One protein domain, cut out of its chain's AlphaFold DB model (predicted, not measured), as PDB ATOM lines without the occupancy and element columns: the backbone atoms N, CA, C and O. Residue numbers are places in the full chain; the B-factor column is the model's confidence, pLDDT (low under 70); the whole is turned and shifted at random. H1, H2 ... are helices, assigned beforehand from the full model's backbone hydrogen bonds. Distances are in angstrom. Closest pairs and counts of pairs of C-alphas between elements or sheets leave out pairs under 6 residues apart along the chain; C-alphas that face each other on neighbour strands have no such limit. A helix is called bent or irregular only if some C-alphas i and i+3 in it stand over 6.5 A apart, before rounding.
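What this domain is: This is residues 248 to 296 of the 303 residues of an uncharacterized protein of Piscirickettsiaceae bacterium (UniProt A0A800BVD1). The longest helix, H3, and short H2 lie side by side as a helical hairpin, and H1 stands off from both; residues 256 to 261, the end of H1 and the start of its link to H2, stick out. The printed part has 49 residues with three named helices in the order H1, H2, H3 and no named strand, an all-helix class. It is only just compact, close to loose, with a radius of gyration of the C-alphas of 11.3 A and spans of 33 by 24 by 17 A.

Where its parts are: H3, residues 280 to 295, measures 21.1 A and ends at C-alpha 295 (45.156, -2.247, -34.379). It is only just irregular: C-alphas 282 and 285 are 6.9 A apart. H2 is residues 268 to 273. H1, residues 248 to 257, measures 14.4 A from C-alpha 248 (35.240, 9.298, -42.094).

How they stand to each other: H3 and H2 touch, the closest C-alphas being those of Val 287 and Pro 268, 6.1 A apart. This hairpin runs opposite ways at a shallow tilt of 19 degrees. H1 is apart from H2 and H3. Every O i to N i+4 pair is within hydrogen-bond range in H1 and H2, and 10 of 12 in H3.

The domain as a whole: The C-alphas farthest apart, Lys 260 and Ser 296, are 33.5 A apart. The printed part has no cut, and both links are short. Mean pLDDT of the printed part is 73.4; residues 256 to 266 are among those under 70.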
ATOM      1  N   ALA A 248      35.383   8.192 -41.143       71.44
ATOM      2  CA  ALA A 248      35.240   9.298 -42.094       71.44
ATOM      3  C   ALA A 248      34.142  10.298 -41.678       71.44
ATOM      4  O   ALA A 248      34.345  11.515 -41.757       71.44
ATOM      5  N   ALA A 249      33.004   9.800 -41.178       69.19
ATOM      6  CA  ALA A 249      31.907  10.626 -40.675       69.19
ATOM      7  C   ALA A 249      32.294  11.394 -39.397       69.19
ATOM      8  O   ALA A 249      32.030  12.595 -39.296       69.19
ATOM      9  N   MET A 250      32.991  10.742 -38.458       66.44
ATOM     10  CA  MET A 250      33.543  11.404 -37.267       66.44
ATOM     11  C   MET A 250      34.547  12.499 -37.648       66.44
ATOM     12  O   MET A 250      34.456  13.617 -37.140       66.44
ATOM     13  N   GLY A 251      35.444  12.235 -38.602       69.12
ATOM     14  CA  GLY A 251      36.385  13.233 -39.121       69.12
ATOM     15  C   GLY A 251      35.707  14.436 -39.796       69.12
ATOM     16  O   GLY A 251      36.203  15.562 -39.707       69.12
ATOM     17  N   ALA A 252      34.561  14.240 -40.456       72.69
ATOM     18  CA  ALA A 252      33.757  15.332 -41.016       72.69
ATOM     19  C   ALA A 252      33.079  16.176 -39.921       72.69
ATOM     20  O   ALA A 252      33.142  17.405 -39.968       72.69
ATOM     21  N   PHE A 253      32.512  15.536 -38.892       69.94
ATOM     22  CA  PHE A 253      31.909  16.229 -37.749       69.94
ATOM     23  C   PHE A 253      32.941  17.019 -36.924       69.94
ATOM     24  O   PHE A 253      32.663  18.138 -36.491       69.94
ATOM     25  N   ILE A 254      34.158  16.492 -36.747       66.56
ATOM     26  CA  ILE A 254      35.264  17.193 -36.068       66.56
ATOM     27  C   ILE A 254      35.690  18.439 -36.855       66.56
ATOM     28  O   ILE A 254      35.866  19.501 -36.259       66.56
ATOM     29  N   ARG A 255      35.805  18.338 -38.188       70.31
ATOM     30  CA  ARG A 255      36.092  19.494 -39.057       70.31
ATOM     31  C   ARG A 255      34.988  20.550 -38.997       70.31
ATOM     32  O   ARG A 255      35.290  21.736 -39.011       70.31
ATOM     33  N   TRP A 256      33.732  20.123 -38.891       68.56
ATOM     34  CA  TRP A 256      32.586  21.027 -38.791       68.56
ATOM     35  C   TRP A 256      32.471  21.711 -37.418       68.56
ATOM     36  O   TRP A 256      32.203  22.906 -37.346       68.56
ATOM     37  N   THR A 257      32.715  20.988 -36.321       69.69
ATOM     38  CA  THR A 257      32.608  21.531 -34.952       69.69
ATOM     39  C   THR A 257      33.830  22.337 -34.511       69.69
ATOM     40  O   THR A 257      33.704  23.222 -33.667       69.69
ATOM     41  N   ARG A 258      35.016  22.088 -35.086       63.25
ATOM     42  CA  ARG A 258      36.229  22.884 -34.845       63.25
ATOM     43  C   ARG A 258      36.551  23.749 -36.055       63.25
ATOM     44  O   ARG A 258      37.415  23.428 -36.862       63.25
ATOM     45  N   PHE A 259      35.900  24.904 -36.123       55.44
ATOM     46  CA  PHE A 259      35.982  25.833 -37.251       55.44
ATOM     47  C   PHE A 259      37.355  26.489 -37.512       55.44
ATOM     48  O   PHE A 259      37.432  27.330 -38.403       55.44
ATOM     49  N   LYS A 260      38.433  26.196 -36.757       54.50
ATOM     50  CA  LYS A 260      39.661  27.018 -36.851       54.50
ATOM     51  C   LYS A 260      41.036  26.351 -36.856       54.50
ATOM     52  O   LYS A 260      41.978  27.078 -37.136       54.50
ATOM     53  N   SER A 261      41.215  25.045 -36.639       54.19
ATOM     54  CA  SER A 261      42.502  24.360 -36.919       54.19
ATOM     55  C   SER A 261      42.364  22.839 -36.774       54.19
ATOM     56  O   SER A 261      41.902  22.389 -35.721       54.19
ATOM     57  N   PRO A 262      42.759  22.023 -37.769       50.62
ATOM     58  CA  PRO A 262      42.874  20.582 -37.575       50.62
ATOM     59  C   PRO A 262      44.073  20.298 -36.651       50.62
ATOM     60  O   PRO A 262      45.182  20.727 -36.967       50.62
ATOM     61  N   PRO A 263      43.902  19.616 -35.502       56.50
ATOM     62  CA  PRO A 263      45.055  19.171 -34.727       56.50
ATOM     63  C   PRO A 263      45.820  18.086 -35.499       56.50
ATOM     64  O   PRO A 263      45.225  17.337 -36.280       56.50
ATOM     65  N   ALA A 264      47.131  17.998 -35.252       61.44
ATOM     66  CA  ALA A 264      47.969  16.877 -35.675       61.44
ATOM     67  C   ALA A 264      47.309  15.541 -35.292       61.44
ATOM     68  O   ALA A 264      46.593  15.480 -34.296       61.44
ATOM     69  N   SER A 265      47.518  14.499 -36.099       60.47
ATOM     70  CA  SER A 265      46.873  13.181 -35.993       60.47
ATOM     71  C   SER A 265      46.778  12.668 -34.548       60.47
ATOM     72  O   SER A 265      47.746  12.138 -34.007       60.47
ATOM     73  N   LEU A 266      45.607  12.829 -33.925       68.50
ATOM     74  CA  LEU A 266      45.322  12.326 -32.582       68.50
ATOM     75  C   LEU A 266      44.907  10.859 -32.671       68.50
ATOM     76  O   LEU A 266      44.093  10.482 -33.517       68.50
ATOM     77  N   THR A 267      45.431  10.039 -31.764       78.06
ATOM     78  CA  THR A 267      44.952   8.660 -31.602       78.06
ATOM     79  C   THR A 267      43.497   8.653 -31.100       78.06
ATOM     80  O   THR A 267      43.071   9.616 -30.451       78.06
ATOM     81  N   PRO A 268      42.710   7.585 -31.347       78.25
ATOM     82  CA  PRO A 268      41.309   7.517 -30.915       78.25
ATOM     83  C   PRO A 268      41.093   7.802 -29.416       78.25
ATOM     84  O   PRO A 268      40.119   8.457 -29.046       78.25
ATOM     85  N   ASN A 269      42.035   7.392 -28.560       80.81
ATOM     86  CA  ASN A 269      41.990   7.654 -27.117       80.81
ATOM     87  C   ASN A 269      42.246   9.130 -26.781       80.81
ATOM     88  O   ASN A 269      41.494   9.724 -26.011       80.81
ATOM     89  N   GLN A 270      43.240   9.755 -27.419       80.94
ATOM     90  CA  GLN A 270      43.500  11.188 -27.244       80.94
ATOM     91  C   GLN A 270      42.314  12.033 -27.723       80.94
ATOM     92  O   GLN A 270      42.007  13.066 -27.130       80.94
ATOM     93  N   TRP A 271      41.604  11.591 -28.766       78.19
ATOM     94  CA  TRP A 271      40.368  12.238 -29.194       78.19
ATOM     95  C   TRP A 271      39.265  12.148 -28.131       78.19
ATOM     96  O   TRP A 271      38.653  13.173 -27.812       78.19
ATOM     97  N   LEU A 272      39.048  10.963 -27.543       82.62
ATOM     98  CA  LEU A 272      38.045  10.747 -26.493       82.62
ATOM     99  C   LEU A 272      38.256  11.692 -25.299       82.62
ATOM    100  O   LEU A 272      37.289  12.228 -24.749       82.62
ATOM    101  N   ASP A 273      39.511  11.960 -24.943       82.69
ATOM    102  CA  ASP A 273      39.859  12.862 -23.843       82.69
ATOM    103  C   ASP A 273      39.545  14.335 -24.131       82.69
ATOM    104  O   ASP A 273      39.273  15.104 -23.201       82.69
ATOM    105  N   THR A 274      39.488  14.724 -25.409       77.75
ATOM    106  CA  THR A 274      39.108  16.088 -25.803       77.75
ATOM    107  C   THR A 274      37.600  16.346 -25.781       77.75
ATOM    108  O   THR A 274      37.185  17.502 -25.897       77.75
ATOM    109  N   LEU A 275      36.764  15.314 -25.621       76.75
ATOM    110  CA  LEU A 275      35.314  15.489 -25.527       76.75
ATOM    111  C   LEU A 275      34.880  16.004 -24.138       76.75
ATOM    112  O   LEU A 275      35.487  15.646 -23.115       76.75
ATOM    113  N   PRO A 276      33.780  16.786 -24.066       81.56
ATOM    114  CA  PRO A 276      33.142  17.149 -22.802       81.56
ATOM    115  C   PRO A 276      32.857  15.910 -21.949       81.56
ATOM    116  O   PRO A 276      32.407  14.887 -22.470       81.56
ATOM    117  N   ARG A 277      33.083  15.999 -20.628       84.44
ATOM    118  CA  ARG A 277      32.951  14.858 -19.695       84.44
ATOM    119  C   ARG A 277      31.614  14.116 -19.822       84.44
ATOM    120  O   ARG A 277      31.609  12.899 -19.698       84.44
ATOM    121  N   LEU A 278      30.524  14.824 -20.124       78.50
ATOM    122  CA  LEU A 278      29.181  14.250 -20.280       78.50
ATOM    123  C   LEU A 278      29.047  13.297 -21.481       78.50
ATOM    124  O   LEU A 278      28.234  12.384 -21.438       78.50
ATOM    125  N   LEU A 279      29.847  13.473 -22.537       74.38
ATOM    126  CA  LEU A 279      29.758  12.667 -23.761       74.38
ATOM    127  C   LEU A 279      30.732  11.481 -23.771       74.38
ATOM    128  O   LEU A 279      30.509  10.517 -24.501       74.38
ATOM    129  N   ARG A 280      31.793  11.511 -22.951       83.56
ATOM    130  CA  ARG A 280      32.820  10.450 -22.919       83.56
ATOM    131  C   ARG A 280      32.271   9.039 -22.670       83.56
ATOM    132  O   ARG A 280      32.721   8.138 -23.372       83.56
ATOM    133  N   PRO A 281      31.326   8.803 -21.734       84.56
ATOM    134  CA  PRO A 281      30.850   7.450 -21.449       84.56
ATOM    135  C   PRO A 281      30.195   6.790 -22.664       84.56
ATOM    136  O   PRO A 281      30.381   5.601 -22.886       84.56
ATOM    137  N   HIS A 282      29.476   7.564 -23.483       78.50
ATOM    138  CA  HIS A 282      28.766   7.049 -24.656       78.50
ATOM    139  C   HIS A 282      29.697   6.685 -25.816       78.50
ATOM    140  O   HIS A 282      29.374   5.798 -26.599       78.50
ATOM    141  N   TRP A 283      30.853   7.347 -25.914       78.81
ATOM    142  CA  TRP A 283      31.822   7.108 -26.985       78.81
ATOM    143  C   TRP A 283      32.941   6.142 -26.597       78.81
ATOM    144  O   TRP A 283      33.587   5.597 -27.489       78.81
ATOM    145  N   ARG A 284      33.157   5.888 -25.297       86.50
ATOM    146  CA  ARG A 284      34.244   5.027 -24.803       86.50
ATOM    147  C   ARG A 284      34.209   3.633 -25.431       86.50
ATOM    148  O   ARG A 284      35.209   3.196 -25.982       86.50
ATOM    149  N   GLU A 285      33.052   2.980 -25.427       80.38
ATOM    150  CA  GLU A 285      32.895   1.624 -25.972       80.38
ATOM    151  C   GLU A 285      33.136   1.573 -27.491       80.38
ATOM    152  O   GLU A 285      33.766   0.651 -28.008       80.38
ATOM    153  N   THR A 286      32.703   2.607 -28.220       80.56
ATOM    154  CA  THR A 286      32.911   2.701 -29.675       80.56
ATOM    155  C   THR A 286      34.381   2.944 -30.015       80.56
ATOM    156  O   THR A 286      34.903   2.330 -30.946       80.56
ATOM    157  N   VAL A 287      35.061   3.802 -29.246       83.62
ATOM    158  CA  VAL A 287      36.499   4.061 -29.396       83.62
ATOM    159  C   VAL A 287      37.307   2.805 -29.087       83.62
ATOM    160  O   VAL A 287      38.192   2.464 -29.865       83.62
ATOM    161  N   GLU A 288      36.976   2.065 -28.027       84.69
ATOM    162  CA  GLU A 288      37.633   0.789 -27.721       84.69
ATOM    163  C   GLU A 288      37.443  -0.256 -28.823       84.69
ATOM    164  O   GLU A 288      38.392  -0.959 -29.174       84.69
ATOM    165  N   HIS A 289      36.237  -0.355 -29.388       78.88
ATOM    166  CA  HIS A 289      35.960  -1.272 -30.489       78.88
ATOM    167  C   HIS A 289      36.732  -0.886 -31.760       78.88
ATOM    168  O   HIS A 289      37.289  -1.754 -32.429       78.88
ATOM    169  N   LEU A 290      36.809   0.410 -32.082       76.88
ATOM    170  CA  LEU A 290      37.628   0.931 -33.183       76.88
ATOM    171  C   LEU A 290      39.112   0.645 -32.965       76.88
ATOM    172  O   LEU A 290      39.784   0.193 -33.886       76.88
ATOM    173  N   ASN A 291      39.610   0.861 -31.747       82.00
ATOM    174  CA  ASN A 291      41.009   0.627 -31.411       82.00
ATOM    175  C   ASN A 291      41.360  -0.864 -31.535       82.00
ATOM    176  O   ASN A 291      42.383  -1.217 -32.113       82.00
ATOM    177  N   ARG A 292      40.470  -1.753 -31.078       79.19
ATOM    178  CA  ARG A 292      40.619  -3.195 -31.304       79.19
ATOM    179  C   ARG A 292      40.597  -3.527 -32.793       79.19
ATOM    180  O   ARG A 292      41.543  -4.129 -33.268       79.19
ATOM    181  N   ALA A 293      39.588  -3.091 -33.540       77.00
ATOM    182  CA  ALA A 293      39.431  -3.459 -34.948       77.00
ATOM    183  C   ALA A 293      40.543  -2.923 -35.873       77.00
ATOM    184  O   ALA A 293      40.888  -3.586 -36.847       77.00
ATOM    185  N   LEU A 294      41.084  -1.731 -35.596       72.69
ATOM    186  CA  LEU A 294      42.113  -1.102 -36.433       72.69
ATOM    187  C   LEU A 294      43.533  -1.567 -36.094       72.69
ATOM    188  O   LEU A 294      44.379  -1.587 -36.983       72.69
ATOM    189  N   PHE A 295      43.800  -1.928 -34.836       71.31
ATOM    190  CA  PHE A 295      45.156  -2.247 -34.379       71.31
ATOM    191  C   PHE A 295      45.362  -3.726 -34.007       71.31
ATOM    192  O   PHE A 295      46.500  -4.133 -33.798       71.31
ATOM    193  N   SER A 296      44.321  -4.572 -33.981       64.88
ATOM    194  CA  SER A 296      44.480  -6.012 -33.699       64.88
ATOM    195  C   SER A 296      45.136  -6.813 -34.828       64.88
ATOM    196  O   SER A 296      45.546  -7.945 -34.595       64.88
TER     197      SER A 296